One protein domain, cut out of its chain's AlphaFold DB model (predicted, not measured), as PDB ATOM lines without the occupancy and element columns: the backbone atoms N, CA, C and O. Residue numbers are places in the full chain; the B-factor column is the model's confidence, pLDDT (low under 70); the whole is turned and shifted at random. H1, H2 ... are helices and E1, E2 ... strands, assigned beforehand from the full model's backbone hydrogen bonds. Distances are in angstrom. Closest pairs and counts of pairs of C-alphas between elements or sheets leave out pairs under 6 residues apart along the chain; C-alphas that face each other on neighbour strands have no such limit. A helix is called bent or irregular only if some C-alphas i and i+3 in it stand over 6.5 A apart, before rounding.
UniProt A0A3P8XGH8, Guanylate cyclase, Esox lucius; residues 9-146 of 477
ATOM      1  N   VAL A   9     106.524 -39.063-202.482       86.69
ATOM      2  CA  VAL A   9     106.896 -37.668-202.215       86.69
ATOM      3  C   VAL A   9     107.320 -36.954-203.499       86.69
ATOM      4  O   VAL A   9     106.997 -35.776-203.681       86.69
ATOM      5  N   MET A  10     108.000 -37.648-204.416       89.19
ATOM      6  CA  MET A  10     108.402 -37.081-205.706       89.19
ATOM      7  C   MET A  10     107.185 -36.794-206.580       89.19
ATOM      8  O   MET A  10     107.075 -35.690-207.116       89.19
ATOM      9  N   THR A  11     106.237 -37.729-206.664       88.62
ATOM     10  CA  THR A  11     104.983 -37.551-207.412       88.62
ATOM     11  C   THR A  11     104.202 -36.353-206.880       88.62
ATOM     12  O   THR A  11     103.830 -35.461-207.642       88.62
ATOM     13  N   MET A  12     104.032 -36.252-205.560       87.31
ATOM     14  CA  MET A  12     103.315 -35.130-204.948       87.31
ATOM     15  C   MET A  12     104.036 -33.790-205.129       87.31
ATOM     16  O   MET A  12     103.387 -32.752-205.289       87.31
ATOM     17  N   ARG A  13     105.374 -33.787-205.138       92.31
ATOM     18  CA  ARG A  13     106.166 -32.588-205.433       92.31
ATOM     19  C   ARG A  13     105.975 -32.141-206.880       92.31
ATOM     20  O   ARG A  13     105.757 -30.954-207.101       92.31
ATOM     21  N   LEU A  14     106.006 -33.068-207.836       93.44
ATOM     22  CA  LEU A  14     105.769 -32.771-209.252       93.44
ATOM     23  C   LEU A  14     104.373 -32.192-209.476       93.44
ATOM     24  O   LEU A  14     104.246 -31.153-210.116       93.44
ATOM     25  N   VAL A  15     103.341 -32.804-208.886       92.44
ATOM     26  CA  VAL A  15     101.964 -32.296-208.965       92.44
ATOM     27  C   VAL A  15     101.882 -30.878-208.400       92.44
ATOM     28  O   VAL A  15     101.308 -29.998-209.035       92.44
ATOM     29  N   ARG A  16     102.504 -30.617-207.242       93.12
ATOM     30  CA  ARG A  16     102.505 -29.286-206.618       93.12
ATOM     31  C   ARG A  16     103.181 -28.227-207.490       93.12
ATOM     32  O   ARG A  16     102.650 -27.126-207.608       93.12
ATOM     33  N   GLU A  17     104.337 -28.533-208.071       95.69
ATOM     34  CA  GLU A  17     105.032 -27.589-208.954       95.69
ATOM     35  C   GLU A  17     104.264 -27.376-210.268       95.69
ATOM     36  O   GLU A  17     104.142 -26.238-210.712       95.69
ATOM     37  N   ALA A  18     103.639 -28.417-210.825       94.81
ATOM     38  CA  ALA A  18     102.762 -28.286-211.990       94.81
ATOM     39  C   ALA A  18     101.556 -27.373-211.709       94.81
ATOM     40  O   ALA A  18     101.252 -26.503-212.521       94.81
ATOM     41  N   CYS A  19     100.917 -27.504-210.540       94.94
ATOM     42  CA  CYS A  19      99.814 -26.623-210.131       94.94
ATOM     43  C   CYS A  19     100.246 -25.152-210.079       94.94
ATOM     44  O   CYS A  19      99.527 -24.286-210.565       94.94
ATOM     45  N   LYS A  20     101.439 -24.869-209.532       95.31
ATOM     46  CA  LYS A  20     101.989 -23.504-209.464       95.31
ATOM     47  C   LYS A  20     102.318 -22.936-210.840       95.31
ATOM     48  O   LYS A  20     102.099 -21.755-211.072       95.31
ATOM     49  N   MET A  21     102.888 -23.752-211.727       96.06
ATOM     50  CA  MET A  21     103.287 -23.308-213.065       96.06
ATOM     51  C   MET A  21     102.090 -23.055-213.984       96.06
ATOM     52  O   MET A  21     102.162 -22.174-214.834       96.06
ATOM     53  N   LEU A  22     101.023 -23.842-213.833       94.50
ATOM     54  CA  LEU A  22      99.838 -23.787-214.691       94.50
ATOM     55  C   LEU A  22      98.705 -22.924-214.122       94.50
ATOM     56  O   LEU A  22      97.728 -22.706-214.828       94.50
ATOM     57  N   ASP A  23      98.826 -22.461-212.873       94.50
ATOM     58  CA  ASP A  23      97.775 -21.742-212.138       94.50
ATOM     59  C   ASP A  23      96.437 -22.510-212.108       94.50
ATOM     60  O   ASP A  23      95.353 -21.976-212.337       94.50
ATOM     61  N   LEU A  24      96.524 -23.822-211.859       94.38
ATOM     62  CA  LEU A  24      95.380 -24.732-211.798       94.38
ATOM     63  C   LEU A  24      95.317 -25.453-210.445       94.38
ATOM     64  O   LEU A  24      96.359 -25.779-209.866       94.38
ATOM     65  N   PRO A  25      94.107 -25.770-209.939       94.38
ATOM     66  CA  PRO A  25      93.962 -26.567-208.730       94.38
ATOM     67  C   PRO A  25      94.450 -28.004-208.959       94.38
ATOM     68  O   PRO A  25      94.328 -28.556-210.055       94.38
ATOM     69  N   SER A  26      94.942 -28.649-207.897       91.69
ATOM     70  CA  SER A  26      95.480 -30.017-207.962       91.69
ATOM     71  C   SER A  26      94.484 -31.042-208.489       91.69
ATOM     72  O   SER A  26      94.879 -31.966-209.191       91.69
ATOM     73  N   GLU A  27      93.196 -30.863-208.195       91.50
ATOM     74  CA  GLU A  27      92.122 -31.705-208.727       91.50
ATOM     75  C   GLU A  27      92.057 -31.658-210.260       91.50
ATOM     76  O   GLU A  27      91.994 -32.705-210.899       91.50
ATOM     77  N   ALA A  28      92.133 -30.464-210.859       92.44
ATOM     78  CA  ALA A  28      92.088 -30.314-212.313       92.44
ATOM     79  C   ALA A  28      93.322 -30.939-212.976       92.44
ATOM     80  O   ALA A  28      93.195 -31.650-213.971       92.44
ATOM     81  N   VAL A  29      94.507 -30.731-212.390       94.56
ATOM     82  CA  VAL A  29      95.762 -31.317-212.887       94.56
ATOM     83  C   VAL A  29      95.722 -32.845-212.817       94.56
ATOM     84  O   VAL A  29      96.057 -33.506-213.797       94.56
ATOM     85  N   LEU A  30      95.283 -33.421-211.693       93.81
ATOM     86  CA  LEU A  30      95.207 -34.876-211.515       93.81
ATOM     87  C   LEU A  30      94.127 -35.521-212.389       93.81
ATOM     88  O   LEU A  30      94.346 -36.618-212.903       93.81
ATOM     89  N   LYS A  31      93.002 -34.835-212.618       94.19
ATOM     90  CA  LYS A  31      91.975 -35.294-213.558       94.19
ATOM     91  C   LYS A  31      92.528 -35.365-214.985       94.19
ATOM     92  O   LYS A  31      92.423 -36.410-215.619       94.19
ATOM     93  N   LEU A  32      93.171 -34.297-215.463       94.25
ATOM     94  CA  LEU A  32      93.812 -34.278-216.788       94.25
ATOM     95  C   LEU A  32      94.922 -35.329-216.896       94.25
ATOM     96  O   LEU A  32      95.061 -35.994-217.922       94.25
ATOM     97  N   PHE A  33      95.690 -35.518-215.820       95.31
ATOM     98  CA  PHE A  33      96.683 -36.581-215.749       95.31
ATOM     99  C   PHE A  33      96.044 -37.967-215.891       95.31
ATOM    100  O   PHE A  33      96.579 -38.786-216.627       95.31
ATOM    101  N   GLY A  34      94.898 -38.225-215.254       95.12
ATOM    102  CA  GLY A  34      94.161 -39.484-215.399       95.12
ATOM    103  C   GLY A  34      93.680 -39.751-216.828       95.12
ATOM    104  O   GLY A  34      93.840 -40.862-217.331       95.12
ATOM    105  N   GLU A  35      93.162 -38.728-217.514       95.50
ATOM    106  CA  GLU A  35      92.746 -38.831-218.924       95.50
ATOM    107  C   GLU A  35      93.937 -39.153-219.844       95.50
ATOM    108  O   GLU A  35      93.879 -40.051-220.694       95.50
ATOM    109  N   TYR A  36      95.058 -38.456-219.638       96.44
ATOM    110  CA  TYR A  36      96.296 -38.731-220.360       96.44
ATOM    111  C   TYR A  36      96.864 -40.113-220.020       96.44
ATOM    112  O   TYR A  36      97.327 -40.816-220.914       96.44
ATOM    113  N   PHE A  37      96.816 -40.527-218.752       95.19
ATOM    114  CA  PHE A  37      97.331 -41.816-218.294       95.19
ATOM    115  C   PHE A  37      96.626 -42.980-218.993       95.19
ATOM    116  O   PHE A  37      97.294 -43.885-219.485       95.19
ATOM    117  N   PHE A  38      95.301 -42.920-219.131       95.06
ATOM    118  CA  PHE A  38      94.556 -43.918-219.897       95.06
ATOM    119  C   PHE A  38      95.009 -43.969-221.368       95.06
ATOM    120  O   PHE A  38      95.314 -45.040-221.898       95.06
ATOM    121  N   SER A  39      95.154 -42.803-222.005       95.12
ATOM    122  CA  SER A  39      95.667 -42.703-223.381       95.12
ATOM    123  C   SER A  39      97.087 -43.270-223.504       95.12
ATOM    124  O   SER A  39      97.412 -43.976-224.461       95.12
ATOM    125  N   PHE A  40      97.936 -43.010-222.510       94.81
ATOM    126  CA  PHE A  40      99.282 -43.557-222.415       94.81
ATOM    127  C   PHE A  40      99.272 -45.083-222.289       94.81
ATOM    128  O   PHE A  40     100.035 -45.739-222.994       94.81
ATOM    129  N   CYS A  41      98.393 -45.667-221.468       92.94
ATOM    130  CA  CYS A  41      98.254 -47.120-221.351       92.94
ATOM    131  C   CYS A  41      97.911 -47.773-222.697       92.94
ATOM    132  O   CYS A  41      98.521 -48.784-223.053       92.94
ATOM    133  N   LYS A  42      97.006 -47.170-223.482       93.12
ATOM    134  CA  LYS A  42      96.694 -47.643-224.842       93.12
ATOM    135  C   LYS A  42      97.928 -47.602-225.745       93.12
ATOM    136  O   LYS A  42      98.288 -48.614-226.343       93.12
ATOM    137  N   MET A  43      98.628 -46.465-225.785       92.62
ATOM    138  CA  MET A  43      99.854 -46.298-226.584       92.62
ATOM    139  C   MET A  43     100.995 -47.226-226.143       92.62
ATOM    140  O   MET A  43     101.822 -47.619-226.961       92.62
ATOM    141  N   ALA A  44     101.036 -47.598-224.864       89.69
ATOM    142  CA  ALA A  44     102.011 -48.531-224.308       89.69
ATOM    143  C   ALA A  44     101.718 -50.007-224.648       89.69
ATOM    144  O   ALA A  44     102.492 -50.876-224.251       89.69
ATOM    145  N   GLY A  45     100.633 -50.293-225.381       90.75
ATOM    146  CA  GLY A  45     100.277 -51.635-225.847       90.75
ATOM    147  C   GLY A  45      99.251 -52.373-224.984       90.75
ATOM    148  O   GLY A  45      98.946 -53.525-225.279       90.75
ATOM    149  N   TYR A  46      98.676 -51.733-223.958       91.12
ATOM    150  CA  TYR A  46      97.611 -52.334-223.135       91.12
ATOM    151  C   TYR A  46      96.208 -52.178-223.737       91.12
ATOM    152  O   TYR A  46      95.227 -52.590-223.126       91.12
ATOM    153  N   ASP A  47      96.103 -51.604-224.936       92.94
ATOM    154  CA  ASP A  47      94.839 -51.288-225.602       92.94
ATOM    155  C   ASP A  47      93.884 -52.488-225.695       92.94
ATOM    156  O   ASP A  47      92.744 -52.429-225.231       92.94
ATOM    157  N   THR A  48      94.371 -53.622-226.207       92.31
ATOM    158  CA  THR A  48      93.566 -54.844-226.331       92.31
ATOM    159  C   THR A  48      93.113 -55.368-224.971       92.31
ATOM    160  O   THR A  48      91.981 -55.806-224.836       92.31
ATOM    161  N   MET A  49      93.965 -55.303-223.948       91.31
ATOM    162  CA  MET A  49      93.628 -55.788-222.610       91.31
ATOM    163  C   MET A  49      92.523 -54.943-221.970       91.31
ATOM    164  O   MET A  49      91.588 -55.502-221.409       91.31
ATOM    165  N   LEU A  50      92.596 -53.616-222.115       93.06
ATOM    166  CA  LEU A  50      91.598 -52.678-221.595       93.06
ATOM    167  C   LEU A  50      90.222 -52.869-222.257       93.06
ATOM    168  O   LEU A  50      89.211 -52.834-221.563       93.06
ATOM    169  N   HIS A  51      90.178 -53.146-223.564       90.94
ATOM    170  CA  HIS A  51      88.930 -53.449-224.282       90.94
ATOM    171  C   HIS A  51      88.278 -54.775-223.857       90.94
ATOM    172  O   HIS A  51      87.085 -54.966-224.074       90.94
ATOM    173  N   MET A  52      89.045 -55.694-223.265       90.75
ATOM    174  CA  MET A  52      88.567 -57.028-222.886       90.75
ATOM    175  C   MET A  52      88.097 -57.114-221.426       90.75
ATOM    176  O   MET A  52      87.648 -58.178-221.008       90.75
ATOM    177  N   LEU A  53      88.187 -56.030-220.643       90.19
ATOM    178  CA  LEU A  53      87.815 -56.045-219.221       90.19
ATOM    179  C   LEU A  53      86.305 -56.067-218.965       90.19
ATOM    180  O   LEU A  53      85.896 -56.455-217.878       90.19
ATOM    181  N   GLY A  54      85.464 -55.646-219.908       88.12
ATOM    182  CA  GLY A  54      84.017 -55.648-219.694       88.12
ATOM    183  C   GLY A  54      83.231 -55.044-220.849       88.12
ATOM    184  O   GLY A  54      83.747 -54.216-221.597       88.12
ATOM    185  N   GLY A  55      81.968 -55.450-220.986       87.19
ATOM    186  CA  GLY A  55      81.052 -54.933-222.007       87.19
ATOM    187  C   GLY A  55      80.375 -53.614-221.622       87.19
ATOM    188  O   GLY A  55      79.711 -52.994-222.451       87.19
ATOM    189  N   ASN A  56      80.518 -53.183-220.370       88.50
ATOM    190  CA  ASN A  56      80.024 -51.911-219.855       88.50
ATOM    191  C   ASN A  56      80.952 -51.368-218.757       88.50
ATOM    192  O   ASN A  56      81.847 -52.061-218.274       88.50
ATOM    193  N   LEU A  57      80.710 -50.120-218.341       89.38
ATOM    194  CA  LEU A  57      81.555 -49.438-217.359       89.38
ATOM    195  C   LEU A  57      81.596 -50.140-215.992       89.38
ATOM    196  O   LEU A  57      82.618 -50.082-215.320       89.38
ATOM    197  N   VAL A  58      80.508 -50.795-215.575       89.19
ATOM    198  CA  VAL A  58      80.459 -51.480-214.273       89.19
ATOM    199  C   VAL A  58      81.354 -52.713-214.307       89.19
ATOM    200  O   VAL A  58      82.257 -52.811-213.484       89.19
ATOM    201  N   GLU A  59      81.175 -53.580-215.307       90.06
ATOM    202  CA  GLU A  59      82.018 -54.767-215.509       90.06
ATOM    203  C   GLU A  59      83.495 -54.390-215.663       90.06
ATOM    204  O   GLU A  59      84.366 -55.039-215.093       90.06
ATOM    205  N   PHE A  60      83.784 -53.308-216.397       93.00
ATOM    206  CA  PHE A  60      85.148 -52.805-216.542       93.00
ATOM    207  C   PHE A  60      85.775 -52.482-215.182       93.00
ATOM    208  O   PHE A  60      86.895 -52.909-214.914       93.00
ATOM    209  N   ILE A  61      85.062 -51.737-214.325       92.19
ATOM    210  CA  ILE A  61      85.573 -51.327-213.012       92.19
ATOM    211  C   ILE A  61      85.695 -52.533-212.071       92.19
ATOM    212  O   ILE A  61      86.708 -52.650-211.386       92.19
ATOM    213  N   GLU A  62      84.717 -53.443-212.060       89.69
ATOM    214  CA  GLU A  62      84.752 -54.670-211.247       89.69
ATOM    215  C   GLU A  62      85.946 -55.572-211.603       89.69
ATOM    216  O   GLU A  62      86.510 -56.231-210.731       89.69
ATOM    217  N   ASN A  63      86.389 -55.560-212.863       91.69
ATOM    218  CA  ASN A  63      87.520 -56.361-213.331       91.69
ATOM    219  C   ASN A  63      88.891 -55.658-213.229       91.69
ATOM    220  O   ASN A  63      89.912 -56.266-213.572       91.69
ATOM    221  N   LEU A  64      88.963 -54.414-212.730       91.25
ATOM    222  CA  LEU A  64      90.237 -53.690-212.580       91.25
ATOM    223  C   LEU A  64      91.181 -54.358-211.579       91.25
ATOM    224  O   LEU A  64      92.388 -54.408-211.816       91.25
ATOM    225  N   ASP A  65      90.655 -54.910-210.490       88.25
ATOM    226  CA  ASP A  65      91.467 -55.566-209.460       88.25
ATOM    227  C   ASP A  65      92.150 -56.833-210.014       88.25
ATOM    228  O   ASP A  65      93.324 -57.111-209.732       88.25
ATOM    229  N   SER A  66      91.451 -57.559-210.891       88.12
ATOM    230  CA  SER A  66      91.983 -58.716-211.621       88.12
ATOM    231  C   SER A  66      93.098 -58.305-212.585       88.12
ATOM    232  O   SER A  66      94.164 -58.930-212.615       88.12
ATOM    233  N   LEU A  67      92.894 -57.212-213.327       89.94
ATOM    234  CA  LEU A  67      93.919 -56.639-214.199       89.94
ATOM    235  C   LEU A  67      95.161 -56.224-213.404       89.94
ATOM    236  O   LEU A  67      96.281 -56.558-213.784       89.94
ATOM    237  N   HIS A  68      94.985 -55.512-212.292       88.81
ATOM    238  CA  HIS A  68      96.100 -55.081-211.457       88.81
ATOM    239  C   HIS A  68      96.897 -56.261-210.904       88.81
ATOM    240  O   HIS A  68      98.129 -56.226-210.918       88.81
ATOM    241  N   SER A  69      96.215 -57.332-210.498       84.44
ATOM    242  CA  SER A  69      96.855 -58.575-210.064       84.44
ATOM    243  C   SER A  69      97.706 -59.201-211.177       84.44
ATOM    244  O   SER A  69      98.815 -59.671-210.914       84.44
ATOM    245  N   TYR A  70      97.237 -59.158-212.428       84.56
ATOM    246  CA  TYR A  70      98.013 -59.601-213.590       84.56
ATOM    247  C   TYR A  70      99.228 -58.700-213.851       84.56
ATOM    248  O   TYR A  70     100.350 -59.186-214.010       84.56
ATOM    249  N   LEU A  71      99.036 -57.379-213.846       84.38
ATOM    250  CA  LEU A  71     100.114 -56.417-214.071       84.38
ATOM    251  C   LEU A  71     101.202 -56.527-213.000       84.38
ATOM    252  O   LEU A  71     102.384 -56.445-213.329       84.38
ATOM    253  N   ALA A  72     100.834 -56.794-211.746       82.06
ATOM    254  CA  ALA A  72     101.784 -56.965-210.651       82.06
ATOM    255  C   ALA A  72     102.831 -58.060-210.937       82.06
ATOM    256  O   ALA A  72     103.987 -57.898-210.551       82.06
ATOM    257  N   LEU A  73     102.471 -59.125-211.671       77.50
ATOM    258  CA  LEU A  73     103.414 -60.170-212.100       77.50
ATOM    259  C   LEU A  73     104.464 -59.646-213.090       77.50
ATOM    260  O   LEU A  73     105.613 -60.075-213.062       77.50
ATOM    261  N   SER A  74     104.088 -58.703-213.953       75.06
ATOM    262  CA  SER A  74     104.994 -58.124-214.956       75.06
ATOM    263  C   SER A  74     105.993 -57.140-214.339       75.06
ATOM    264  O   SER A  74     107.094 -56.959-214.856       75.06
ATOM    265  N   TYR A  75     105.638 -56.519-213.211       70.94
ATOM    266  CA  TYR A  75     106.494 -55.571-212.489       70.94
ATOM    267  C   TYR A  75     107.371 -56.231-211.398       70.94
ATOM    268  O   TYR A  75     108.141 -55.537-210.733       70.94
ATOM    269  N   GLN A  76     107.294 -57.558-211.218       57.84
ATOM    270  CA  GLN A  76     107.924 -58.295-210.109       57.84
ATOM    271  C   GLN A  76     109.436 -58.544-210.235       57.84
ATOM    272  O   GLN A  76     110.069 -58.824-209.220       57.84
ATOM    273  N   GLU A  77     110.053 -58.449-211.419       53.03
ATOM    274  CA  GLU A  77     111.439 -58.929-211.591       53.03
ATOM    275  C   GLU A  77     112.497 -58.181-210.754       53.03
ATOM    276  O   GLU A  77     113.586 -58.725-210.563       53.03
ATOM    277  N   LYS A  78     112.219 -56.977-210.214       50.91
ATOM    278  CA  LYS A  78     113.192 -56.216-209.389       50.91
ATOM    279  C   LYS A  78     112.624 -55.332-208.261       50.91
ATOM    280  O   LYS A  78     113.411 -54.652-207.604       50.91
ATOM    281  N   CYS A  79     111.315 -55.309-208.003       43.91
ATOM    282  CA  CYS A  79     110.708 -54.320-207.102       43.91
ATOM    283  C   CYS A  79     109.700 -54.927-206.118       43.91
ATOM    284  O   CYS A  79     109.053 -55.928-206.422       43.91
ATOM    285  N   LEU A  80     109.546 -54.284-204.951       52.47
ATOM    286  CA  LEU A  80     108.390 -54.496-204.078       52.47
ATOM    287  C   LEU A  80     107.107 -54.415-204.919       52.47
ATOM    288  O   LEU A  80     106.990 -53.555-205.792       52.47
ATOM    289  N   SER A  81     106.183 -55.342-204.665       60.19
ATOM    290  CA  SER A  81     104.899 -55.487-205.354       60.19
ATOM    291  C   SER A  81     104.232 -54.137-205.627       60.19
ATOM    292  O   SER A  81     104.041 -53.357-204.694       60.19
ATOM    293  N   MET A  82     103.847 -53.890-206.885       73.81
ATOM    294  CA  MET A  82     102.961 -52.780-207.249       73.81
ATOM    295  C   MET A  82     101.765 -52.774-206.291       73.81
ATOM    296  O   MET A  82     101.012 -53.744-206.244       73.81
ATOM    297  N   ASN A  83     101.619 -51.701-205.516       81.00
ATOM    298  CA  ASN A  83     100.515 -51.565-204.577       81.00
ATOM    299  C   ASN A  83      99.310 -50.971-205.310       81.00
ATOM    300  O   ASN A  83      99.192 -49.753-205.460       81.00
ATOM    301  N   ALA A  84      98.482 -51.849-205.864       87.25
ATOM    302  CA  ALA A  84      97.341 -51.445-206.660       87.25
ATOM    303  C   ALA A  84      96.165 -50.999-205.775       87.25
ATOM    304  O   ALA A  84      95.886 -51.643-204.763       87.25
ATOM    305  N   PRO A  85      95.445 -49.931-206.156       90.31
ATOM    306  CA  PRO A  85      94.170 -49.617-205.530       90.31
ATOM    307  C   PRO A  85      93.117 -50.679-205.865       90.31
ATOM    308  O   PRO A  85      93.176 -51.291-206.934       90.31
ATOM    309  N   SER A  86      92.148 -50.840-204.966       90.81
ATOM    310  CA  SER A  86      90.994 -51.722-205.148       90.81
ATOM    311  C   SER A  86      89.726 -50.917-205.434       90.81
ATOM    312  O   SER A  86      89.517 -49.837-204.861       90.81
ATOM    313  N   PHE A  87      88.896 -51.445-206.333       91.69
ATOM    314  CA  PHE A  87      87.672 -50.812-206.809       91.69
ATOM    315  C   PHE A  87      86.461 -51.706-206.549       91.69
ATOM    316  O   PHE A  87      86.462 -52.893-206.852       91.69
ATOM    317  N   HIS A  88      85.386 -51.110-206.038       90.44
ATOM    318  CA  HIS A  88      84.102 -51.787-205.885       90.44
ATOM    319  C   HIS A  88      82.963 -50.872-206.331       90.44
ATOM    320  O   HIS A  88      82.975 -49.679-206.030       90.44
ATOM    321  N   VAL A  89      81.985 -51.420-207.055       90.62
ATOM    322  CA  VAL A  89      80.845 -50.665-207.584       90.62
ATOM    323  C   VAL A  89      79.548 -51.185-206.980       90.62
ATOM    324  O   VAL A  89      79.243 -52.365-207.077       90.62
ATOM    325  N   GLU A  90      78.751 -50.278-206.425       88.88
ATOM    326  CA  GLU A  90      77.379 -50.538-205.989       88.88
ATOM    327  C   GLU A  90      76.410 -49.844-206.958       88.88
ATOM    328  O   GLU A  90      76.509 -48.637-207.205       88.88
ATOM    329  N   LYS A  91      75.467 -50.595-207.534       85.12
ATOM    330  CA  LYS A  91      74.407 -50.041-208.390       85.12
ATOM    331  C   LYS A  91      73.240 -49.578-207.523       85.12
ATOM    332  O   LYS A  91      72.813 -50.303-206.634       85.12
ATOM    333  N   ARG A  92      72.699 -48.394-207.811       84.38
ATOM    334  CA  ARG A  92      71.472 -47.891-207.182       84.38
ATOM    335  C   ARG A  92      70.278 -48.025-208.119       84.38
ATOM    336  O   ARG A  92      70.419 -47.932-209.338       84.38
ATOM    337  N   ASP A  93      69.092 -48.132-207.529       76.25
ATOM    338  CA  ASP A  93      67.809 -48.234-208.244       76.25
ATOM    339  C   ASP A  93      67.515 -47.028-209.151       76.25
ATOM    340  O   ASP A  93      66.756 -47.119-210.114       76.25
ATOM    341  N   ASP A  94      68.130 -45.880-208.858       77.00
ATOM    342  CA  ASP A  94      67.991 -44.642-209.626       77.00
ATOM    343  C   ASP A  94      68.885 -44.586-210.881       77.00
ATOM    344  O   ASP A  94      68.912 -43.568-211.577       77.00
ATOM    345  N   GLY A  95      69.618 -45.663-211.180       73.62
ATOM    346  CA  GLY A  95      70.530 -45.760-212.320       73.62
ATOM    347  C   GLY A  95      71.883 -45.075-212.106       73.62
ATOM    348  O   GLY A  95      72.720 -45.092-213.011       73.62
ATOM    349  N   ARG A  96      72.130 -44.483-210.929       86.06
ATOM    350  CA  ARG A  96      73.466 -44.032-210.520       86.06
ATOM    351  C   ARG A  96      74.234 -45.193-209.896       86.06
ATOM    352  O   ARG A  96      73.665 -46.204-209.493       86.06
ATOM    353  N   MET A  97      75.547 -45.043-209.801       90.81
ATOM    354  CA  MET A  97      76.402 -46.036-209.148       90.81
ATOM    355  C   MET A  97      77.366 -45.366-208.175       90.81
ATOM    356  O   MET A  97      77.766 -44.214-208.369       90.81
ATOM    357  N   LEU A  98      77.709 -46.086-207.113       92.00
ATOM    358  CA  LEU A  98      78.713 -45.694-206.138       92.00
ATOM    359  C   LEU A  98      79.989 -46.476-206.409       92.00
ATOM    360  O   LEU A  98      79.987 -47.700-206.369       92.00
ATOM    361  N   LEU A  99      81.079 -45.766-206.670       93.69
ATOM    362  CA  LEU A  99      82.405 -46.351-206.782       93.69
ATOM    363  C   LEU A  99      83.156 -46.149-205.471       93.69
ATOM    364  O   LEU A  99      83.509 -45.022-205.123       93.69
ATOM    365  N   HIS A 100      83.425 -47.244-204.779       92.75
ATOM    366  CA  HIS A 100      84.288 -47.300-203.614       92.75
ATOM    367  C   HIS A 100      85.732 -47.489-204.077       92.75
ATOM    368  O   HIS A 100      86.052 -48.447-204.780       92.75
ATOM    369  N   TYR A 101      86.594 -46.555-203.690       92.25
ATOM    370  CA  TYR A 101      88.014 -46.554-204.007       92.25
ATOM    371  C   TYR A 101      88.831 -46.742-202.730       92.25
ATOM    372  O   TYR A 101      88.807 -45.901-201.822       92.25
ATOM    373  N   TYR A 102      89.580 -47.841-202.689       90.38
ATOM    374  CA  TYR A 102      90.469 -48.191-201.591       90.38
ATOM    375  C   TYR A 102      91.914 -48.072-202.054       90.38
ATOM    376  O   TYR A 102      92.338 -48.712-203.013       90.38
ATOM    377  N   SER A 103      92.685 -47.231-201.374       87.94
ATOM    378  CA  SER A 103      94.103 -47.053-201.656       87.94
ATOM    379  C   SER A 103      94.830 -46.579-200.412       87.94
ATOM    380  O   SER A 103      94.297 -45.784-199.635       87.94
ATOM    381  N   ASP A 104      96.085 -46.992-200.284       82.94
ATOM    382  CA  ASP A 104      97.000 -46.429-199.292       82.94
ATOM    383  C   ASP A 104      97.350 -44.960-199.612       82.94
ATOM    384  O   ASP A 104      97.722 -44.183-198.729       82.94
ATOM    385  N   TRP A 105      97.152 -44.537-200.867       78.88
ATOM    386  CA  TRP A 105      97.531 -43.227-201.390       78.88
ATOM    387  C   TRP A 105      96.370 -42.237-201.300       78.88
ATOM    388  O   TRP A 105      95.675 -41.932-202.273       78.88
ATOM    389  N   LYS A 106      96.178 -41.675-200.106       72.00
ATOM    390  CA  LYS A 106      95.030 -40.806-199.790       72.00
ATOM    391  C   LYS A 106      94.918 -39.518-200.618       72.00
ATOM    392  O   LYS A 106      93.873 -38.885-200.571       72.00
ATOM    393  N   SER A 107      95.951 -39.095-201.350       78.50
ATOM    394  CA  SER A 107      95.964 -37.819-202.088       78.50
ATOM    395  C   SER A 107      95.824 -37.942-203.609       78.50
ATOM    396  O   SER A 107      95.732 -36.916-204.280       78.50
ATOM    397  N   LEU A 108      95.808 -39.158-204.168       83.88
ATOM    398  CA  LEU A 108      95.787 -39.379-205.624       83.88
ATOM    399  C   LEU A 108      94.426 -39.810-206.183       83.88
ATOM    400  O   LEU A 108      94.294 -40.035-207.383       83.88
ATOM    401  N   TYR A 109      93.384 -39.865-205.355       89.06
ATOM    402  CA  TYR A 109      92.055 -40.294-205.798       89.06
ATOM    403  C   TYR A 109      91.454 -39.394-206.897       89.06
ATOM    404  O   TYR A 109      90.627 -39.858-207.673       89.06
ATOM    405  N   HIS A 110      91.898 -38.137-207.036       92.12
ATOM    406  CA  HIS A 110      91.468 -37.237-208.121       92.12
ATOM    407  C   HIS A 110      91.903 -37.693-209.527       92.12
ATOM    408  O   HIS A 110      91.399 -37.168-210.518       92.12
ATOM    409  N   ILE A 111      92.793 -38.685-209.631       93.75
ATOM    410  CA  ILE A 111      93.131 -39.329-210.906       93.75
ATOM    411  C   ILE A 111      91.958 -40.191-211.403       93.75
ATOM    412  O   ILE A 111      91.706 -40.259-212.607       93.75
ATOM    413  N   VAL A 112      91.210 -40.817-210.484       94.12
ATOM    414  CA  VAL A 112      90.134 -41.770-210.804       94.12
ATOM    415  C   VAL A 112      89.045 -41.134-211.679       94.12
ATOM    416  O   VAL A 112      88.734 -41.725-212.712       94.12
ATOM    417  N   PRO A 113      88.523 -39.921-211.384       94.50
ATOM    418  CA  PRO A 113      87.598 -39.236-212.285       94.50
ATOM    419  C   PRO A 113      88.116 -39.054-213.711       94.50
ATOM    420  O   PRO A 113      87.339 -39.192-214.651       94.50
ATOM    421  N   GLY A 114      89.406 -38.758-213.882       94.69
ATOM    422  CA  GLY A 114      90.019 -38.607-215.202       94.69
ATOM    423  C   GLY A 114      90.059 -39.921-215.972       94.69
ATOM    424  O   GLY A 114      89.600 -39.989-217.109       94.69
ATOM    425  N   ILE A 115      90.536 -40.987-215.319       95.38
ATOM    426  CA  ILE A 115      90.609 -42.328-215.915       95.38
ATOM    427  C   ILE A 115      89.212 -42.822-216.294       95.38
ATOM    428  O   ILE A 115      88.983 -43.188-217.440       95.38
ATOM    429  N   VAL A 116      88.263 -42.808-215.355       94.69
ATOM    430  CA  VAL A 116      86.912 -43.346-215.573       94.69
ATOM    431  C   VAL A 116      86.157 -42.542-216.635       94.69
ATOM    432  O   VAL A 116      85.460 -43.135-217.454       94.69
ATOM    433  N   SER A 117      86.330 -41.215-216.684       94.00
ATOM    434  CA  SER A 117      85.725 -40.386-217.741       94.00
ATOM    435  C   SER A 117      86.320 -40.697-219.117       94.00
ATOM    436  O   SER A 117      85.578 -40.787-220.095       94.00
ATOM    437  N   ALA A 118      87.641 -40.885-219.198       94.88
ATOM    438  CA  ALA A 118      88.313 -41.255-220.440       94.88
ATOM    439  C   ALA A 118      87.882 -42.646-220.922       94.88
ATOM    440  O   ALA A 118      87.513 -42.788-222.083       94.88
ATOM    441  N   VAL A 119      87.840 -43.634-220.024       94.69
ATOM    442  CA  VAL A 119      87.345 -44.993-220.296       94.69
ATOM    443  C   VAL A 119      85.906 -44.957-220.806       94.69
ATOM    444  O   VAL A 119      85.606 -45.543-221.841       94.69
ATOM    445  N   ALA A 120      85.011 -44.260-220.101       93.06
ATOM    446  CA  ALA A 120      83.599 -44.211-220.463       93.06
ATOM    447  C   ALA A 120      83.371 -43.597-221.847       93.06
ATOM    448  O   ALA A 120      82.577 -44.116-222.632       93.06
ATOM    449  N   LYS A 121      84.108 -42.530-222.161       92.62
ATOM    450  CA  LYS A 121      84.022 -41.854-223.451       92.62
ATOM    451  C   LYS A 121      84.630 -42.676-224.586       92.62
ATOM    452  O   LYS A 121      84.038 -42.762-225.652       92.62
ATOM    453  N   ASP A 122      85.813 -43.241-224.374       92.50
ATOM    454  CA  ASP A 122      86.596 -43.885-225.431       92.50
ATOM    455  C   ASP A 122      86.158 -45.334-225.703       92.50
ATOM    456  O   ASP A 122      86.081 -45.729-226.861       92.50
ATOM    457  N   LEU A 123      85.819 -46.110-224.664       91.44
ATOM    458  CA  LEU A 123      85.419 -47.518-224.816       91.44
ATOM    459  C   LEU A 123      83.903 -47.708-224.962       91.44
ATOM    460  O   LEU A 123      83.466 -48.652-225.618       91.44
ATOM    461  N   PHE A 124      83.097 -46.839-224.343       89.94
ATOM    462  CA  PHE A 124      81.646 -47.037-224.217       89.94
ATOM    463  C   PHE A 124      80.804 -45.887-224.790       89.94
ATOM    464  O   PHE A 124      79.588 -45.892-224.603       89.94
ATOM    465  N   ASP A 125      81.423 -44.895-225.445       89.12
ATOM    466  CA  ASP A 125      80.766 -43.699-226.011       89.12
ATOM    467  C   ASP A 125      79.762 -43.032-225.045       89.12
ATOM    468  O   ASP A 125      78.678 -42.579-225.414       89.12
ATOM    469  N   THR A 126      80.107 -43.020-223.752       89.06
ATOM    470  CA  THR A 126      79.235 -42.552-222.672       89.06
ATOM    471  C   THR A 126      79.887 -41.396-221.926       89.06
ATOM    472  O   THR A 126      81.020 -41.494-221.455       89.06
ATOM    473  N   GLU A 127      79.150 -40.297-221.759       89.81
ATOM    474  CA  GLU A 127      79.588 -39.198-220.900       89.81
ATOM    475  C   GLU A 127      79.221 -39.466-219.442       89.81
ATOM    476  O   GLU A 127      78.073 -39.773-219.103       89.81
ATOM    477  N   VAL A 128      80.216 -39.312-218.571       91.44
ATOM    478  CA  VAL A 128      80.113 -39.623-217.150       91.44
ATOM    479  C   VAL A 128      80.555 -38.427-216.324       91.44
ATOM    480  O   VAL A 128      81.604 -37.833-216.564       91.44
ATOM    481  N   SER A 129      79.755 -38.091-215.316       90.44
ATOM    482  CA  SER A 129      80.119 -37.128-214.280       90.44
ATOM    483  C   SER A 129      80.319 -37.852-212.955       90.44
ATOM    484  O   SER A 129      79.482 -38.673-212.571       90.44
ATOM    485  N   MET A 130      81.400 -37.524-212.249       92.38
ATOM    486  CA  MET A 130      81.739 -38.115-210.957       92.38
ATOM    487  C   MET A 130      81.817 -37.035-209.884       92.38
ATOM    488  O   MET A 130      82.491 -36.025-210.075       92.38
ATOM    489  N   THR A 131      81.161 -37.264-208.748       90.81
ATOM    490  CA  THR A 131      81.221 -36.377-207.574       90.81
ATOM    491  C   THR A 131      81.648 -37.159-206.343       90.81
ATOM    492  O   THR A 131      81.131 -38.246-206.096       90.81
ATOM    493  N   ILE A 132      82.561 -36.610-205.546       91.38
ATOM    494  CA  ILE A 132      83.041 -37.256-204.319       91.38
ATOM    495  C   ILE A 132      81.989 -37.086-203.215       91.38
ATOM    496  O   ILE A 132      81.604 -35.963-202.899       91.38
ATOM    497  N   LEU A 133      81.529 -38.193-202.630       88.94
ATOM    498  CA  LEU A 133      80.564 -38.205-201.522       88.94
ATOM    499  C   LEU A 133      81.232 -38.338-200.152       88.94
ATOM    500  O   LEU A 133      80.742 -37.790-199.168       88.94
ATOM    501  N   ASN A 134      82.330 -39.088-200.077       84.06
ATOM    502  CA  ASN A 134      83.050 -39.358-198.838       84.06
ATOM    503  C   ASN A 134      84.561 -39.337-199.093       84.06
ATOM    504  O   ASN A 134      85.009 -39.705-200.177       84.06
ATOM    505  N   GLN A 135      85.328 -38.894-198.096       78.81
ATOM    506  CA  GLN A 135      86.791 -38.798-198.128       78.81
ATOM    507  C   GLN A 135      87.481 -39.711-197.094       78.81
ATOM    508  O   GLN A 135      88.704 -39.817-197.119       78.81
ATOM    509  N   SER A 136      86.744 -40.368-196.181       74.88
ATOM    510  CA  SER A 136      87.342 -41.296-195.200       74.88
ATOM    511  C   SER A 136      87.765 -42.618-195.847       74.88
ATOM    512  O   SER A 136      88.916 -43.029-195.731       74.88
ATOM    513  N   HIS A 137      86.844 -43.229-196.586       81.00
ATOM    514  CA  HIS A 137      87.117 -44.088-197.731       81.00
ATOM    515  C   HIS A 137      86.499 -43.370-198.931       81.00
ATOM    516  O   HIS A 137      85.403 -42.812-198.811       81.00
ATOM    517  N   VAL A 138      87.227 -43.275-200.041       88.62
ATOM    518  CA  VAL A 138      86.797 -42.392-201.125       88.62
ATOM    519  C   VAL A 138      85.640 -43.051-201.861       88.62
ATOM    520  O   VAL A 138      85.784 -44.151-202.388       88.62
ATOM    521  N   VAL A 139      84.492 -42.375-201.887       92.12
ATOM    522  CA  VAL A 139      83.302 -42.841-202.609       92.12
ATOM    523  C   VAL A 139      82.935 -41.818-203.666       92.12
ATOM    524  O   VAL A 139      82.696 -40.652-203.344       92.12
ATOM    525  N   PHE A 140      82.861 -42.255-204.919       93.12
ATOM    526  CA  PHE A 140      82.406 -41.436-206.034       93.12
ATOM    527  C   PHE A 140      80.975 -41.809-206.409       93.12
ATOM    528  O   PHE A 140      80.680 -42.967-206.680       93.12
ATOM    529  N   LEU A 141      80.093 -40.817-206.485       92.88
ATOM    530  CA  LEU A 141      78.814 -40.953-207.164       92.88
ATOM    531  C   LEU A 141      79.033 -40.730-208.654       92.88
ATOM    532  O   LEU A 141      79.455 -39.649-209.068       92.88
ATOM    533  N   ILE A 142      78.723 -41.744-209.446       91.38
ATOM    534  CA  ILE A 142      78.845 -41.729-210.895       91.38
ATOM    535  C   ILE A 142      77.443 -41.567-211.484       91.38
ATOM    536  O   ILE A 142      76.536 -42.352-211.197       91.38
ATOM    537  N   SER A 143      77.271 -40.543-212.317       88.62
ATOM    538  CA  SER A 143      76.052 -40.314-213.098       88.62
ATOM    539  C   SER A 143      76.390 -40.380-214.585       88.62
ATOM    540  O   SER A 143      77.318 -39.707-215.033       88.62
ATOM    541  N   GLN A 144      75.656 -41.204-215.332       84.12
ATOM    542  CA  GLN A 144      75.858 -41.405-216.768       84.12
ATOM    543  C   GLN A 144      74.787 -40.661-217.570       84.12
ATOM    544  O   GLN A 144      73.602 -40.719-217.236       84.12
ATOM    545  N   SER A 145      75.188 -39.995-218.651       71.00
ATOM    546  CA  SER A 145      74.252 -39.434-219.627       71.00
ATOM    547  C   SER A 145      73.896 -40.522-220.638       71.00
ATOM    548  O   SER A 145      74.663 -40.814-221.553       71.00
ATOM    549  N   ILE A 146      72.752 -41.182-220.447       62.50
ATOM    550  CA  ILE A 146      72.339 -42.309-221.292       62.50
ATOM    551  C   ILE A 146      71.910 -41.779-222.669       62.50
ATOM    552  O   ILE A 146      70.771 -41.346-222.853       62.50
TER     553      ILE A 146
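What this domain is: This is residues 9 to 146 of the 477 residues of the protein "Guanylate cyclase" of Esox lucius (UniProt A0A3P8XGH8). A strongly twisted sheet of four strands has helix H5 packed over E4 and the short helix H3 over E2, and the long helix H2 crosses H5 on its side away from the sheet. H1 makes a corner with the first part of H2 at the far end, and H4 grazes the sheet beside edge strand E1. The printed part has 138 residues, with five named helices and four named strands in the order H1, H2, H3, H4, E1, E2, H5, E3, E4. The sheet's order is E1, E2, E4, E3, antiparallel throughout, and the class is mixed, helices and strands. The whole is compact, with a radius of gyration of the C-alphas of 15.3 A, and spans 42 by 38 by 29 A.

Where its parts are: The strands are E1, residues 86 to 91; E2, residues 97 to 102; E3, residues 127 to 135, 23.9 A long; and E4, residues 138 to 145, 22.5 A long, ending at C-alpha 145 (74.252, -39.434, -219.627). H5, residues 111 to 124, measures 19.2 A. H3 is residues 57 to 62 and H4 residues 64 to 74. H2, residues 26 to 51, measures 29.3 A; it has a kink of 108 degrees near residue 45 and is irregular, C-alphas 44 and 47 being 7.8 A apart. H1, residues 9 to 22, measures 20.0 A and begins at C-alpha 9 (106.896, -37.668, -202.215).

How they stand to each other: E1 and E2 form a hairpin, with N 88 and O 100 3.0 A apart, within hydrogen-bond range. E2 and E4 have N 99 and O 140 at 2.8 A, and the hairpin of E3 and E4 has N 131 and O 141 at 2.9 A. H3 and H5 make two layers with the sheet, helices on one face of it. E2, H5 and E3 form a split strand-helix-strand unit, two strands running the same way with E4 between them, and its crossover is right-handed. H5 has a height over the sheet of 7.8 A; Ser 117 and Val 128 are its closest C-alphas to E3, at 5.7 A. H3 runs slantwise to the strands, at 34 degrees to E2 on the local plane. H2 touches H5 at a steep tilt of 44 degrees, closest at the C-alphas of Lys 31 and Gly 114, 4.2 A. H1 touches H2 with residues 15 to 19 alone, closest at the C-alphas of Cys 19 and Ser 26, 5.9 A. H4 grazes the sheet with residues 64 to 68, and its closest C-alphas to E1 are those of Asp 65 and Ser 86, 5.8 A. Every O i to N i+4 pair is within hydrogen-bond range in H1, H3 and H5, against 18 of 22 in H2 and 5 of 7 in H4.

The domain as a whole: The two C-alphas farthest apart, of Lys 78 and Asp 94, are 46.7 A apart. The printed part has no cut. The link from H4 to E1, 11 residues, is long. The mean pLDDT of the printed part is 87.7; residues 76 to 81 and residue 146 are under 70.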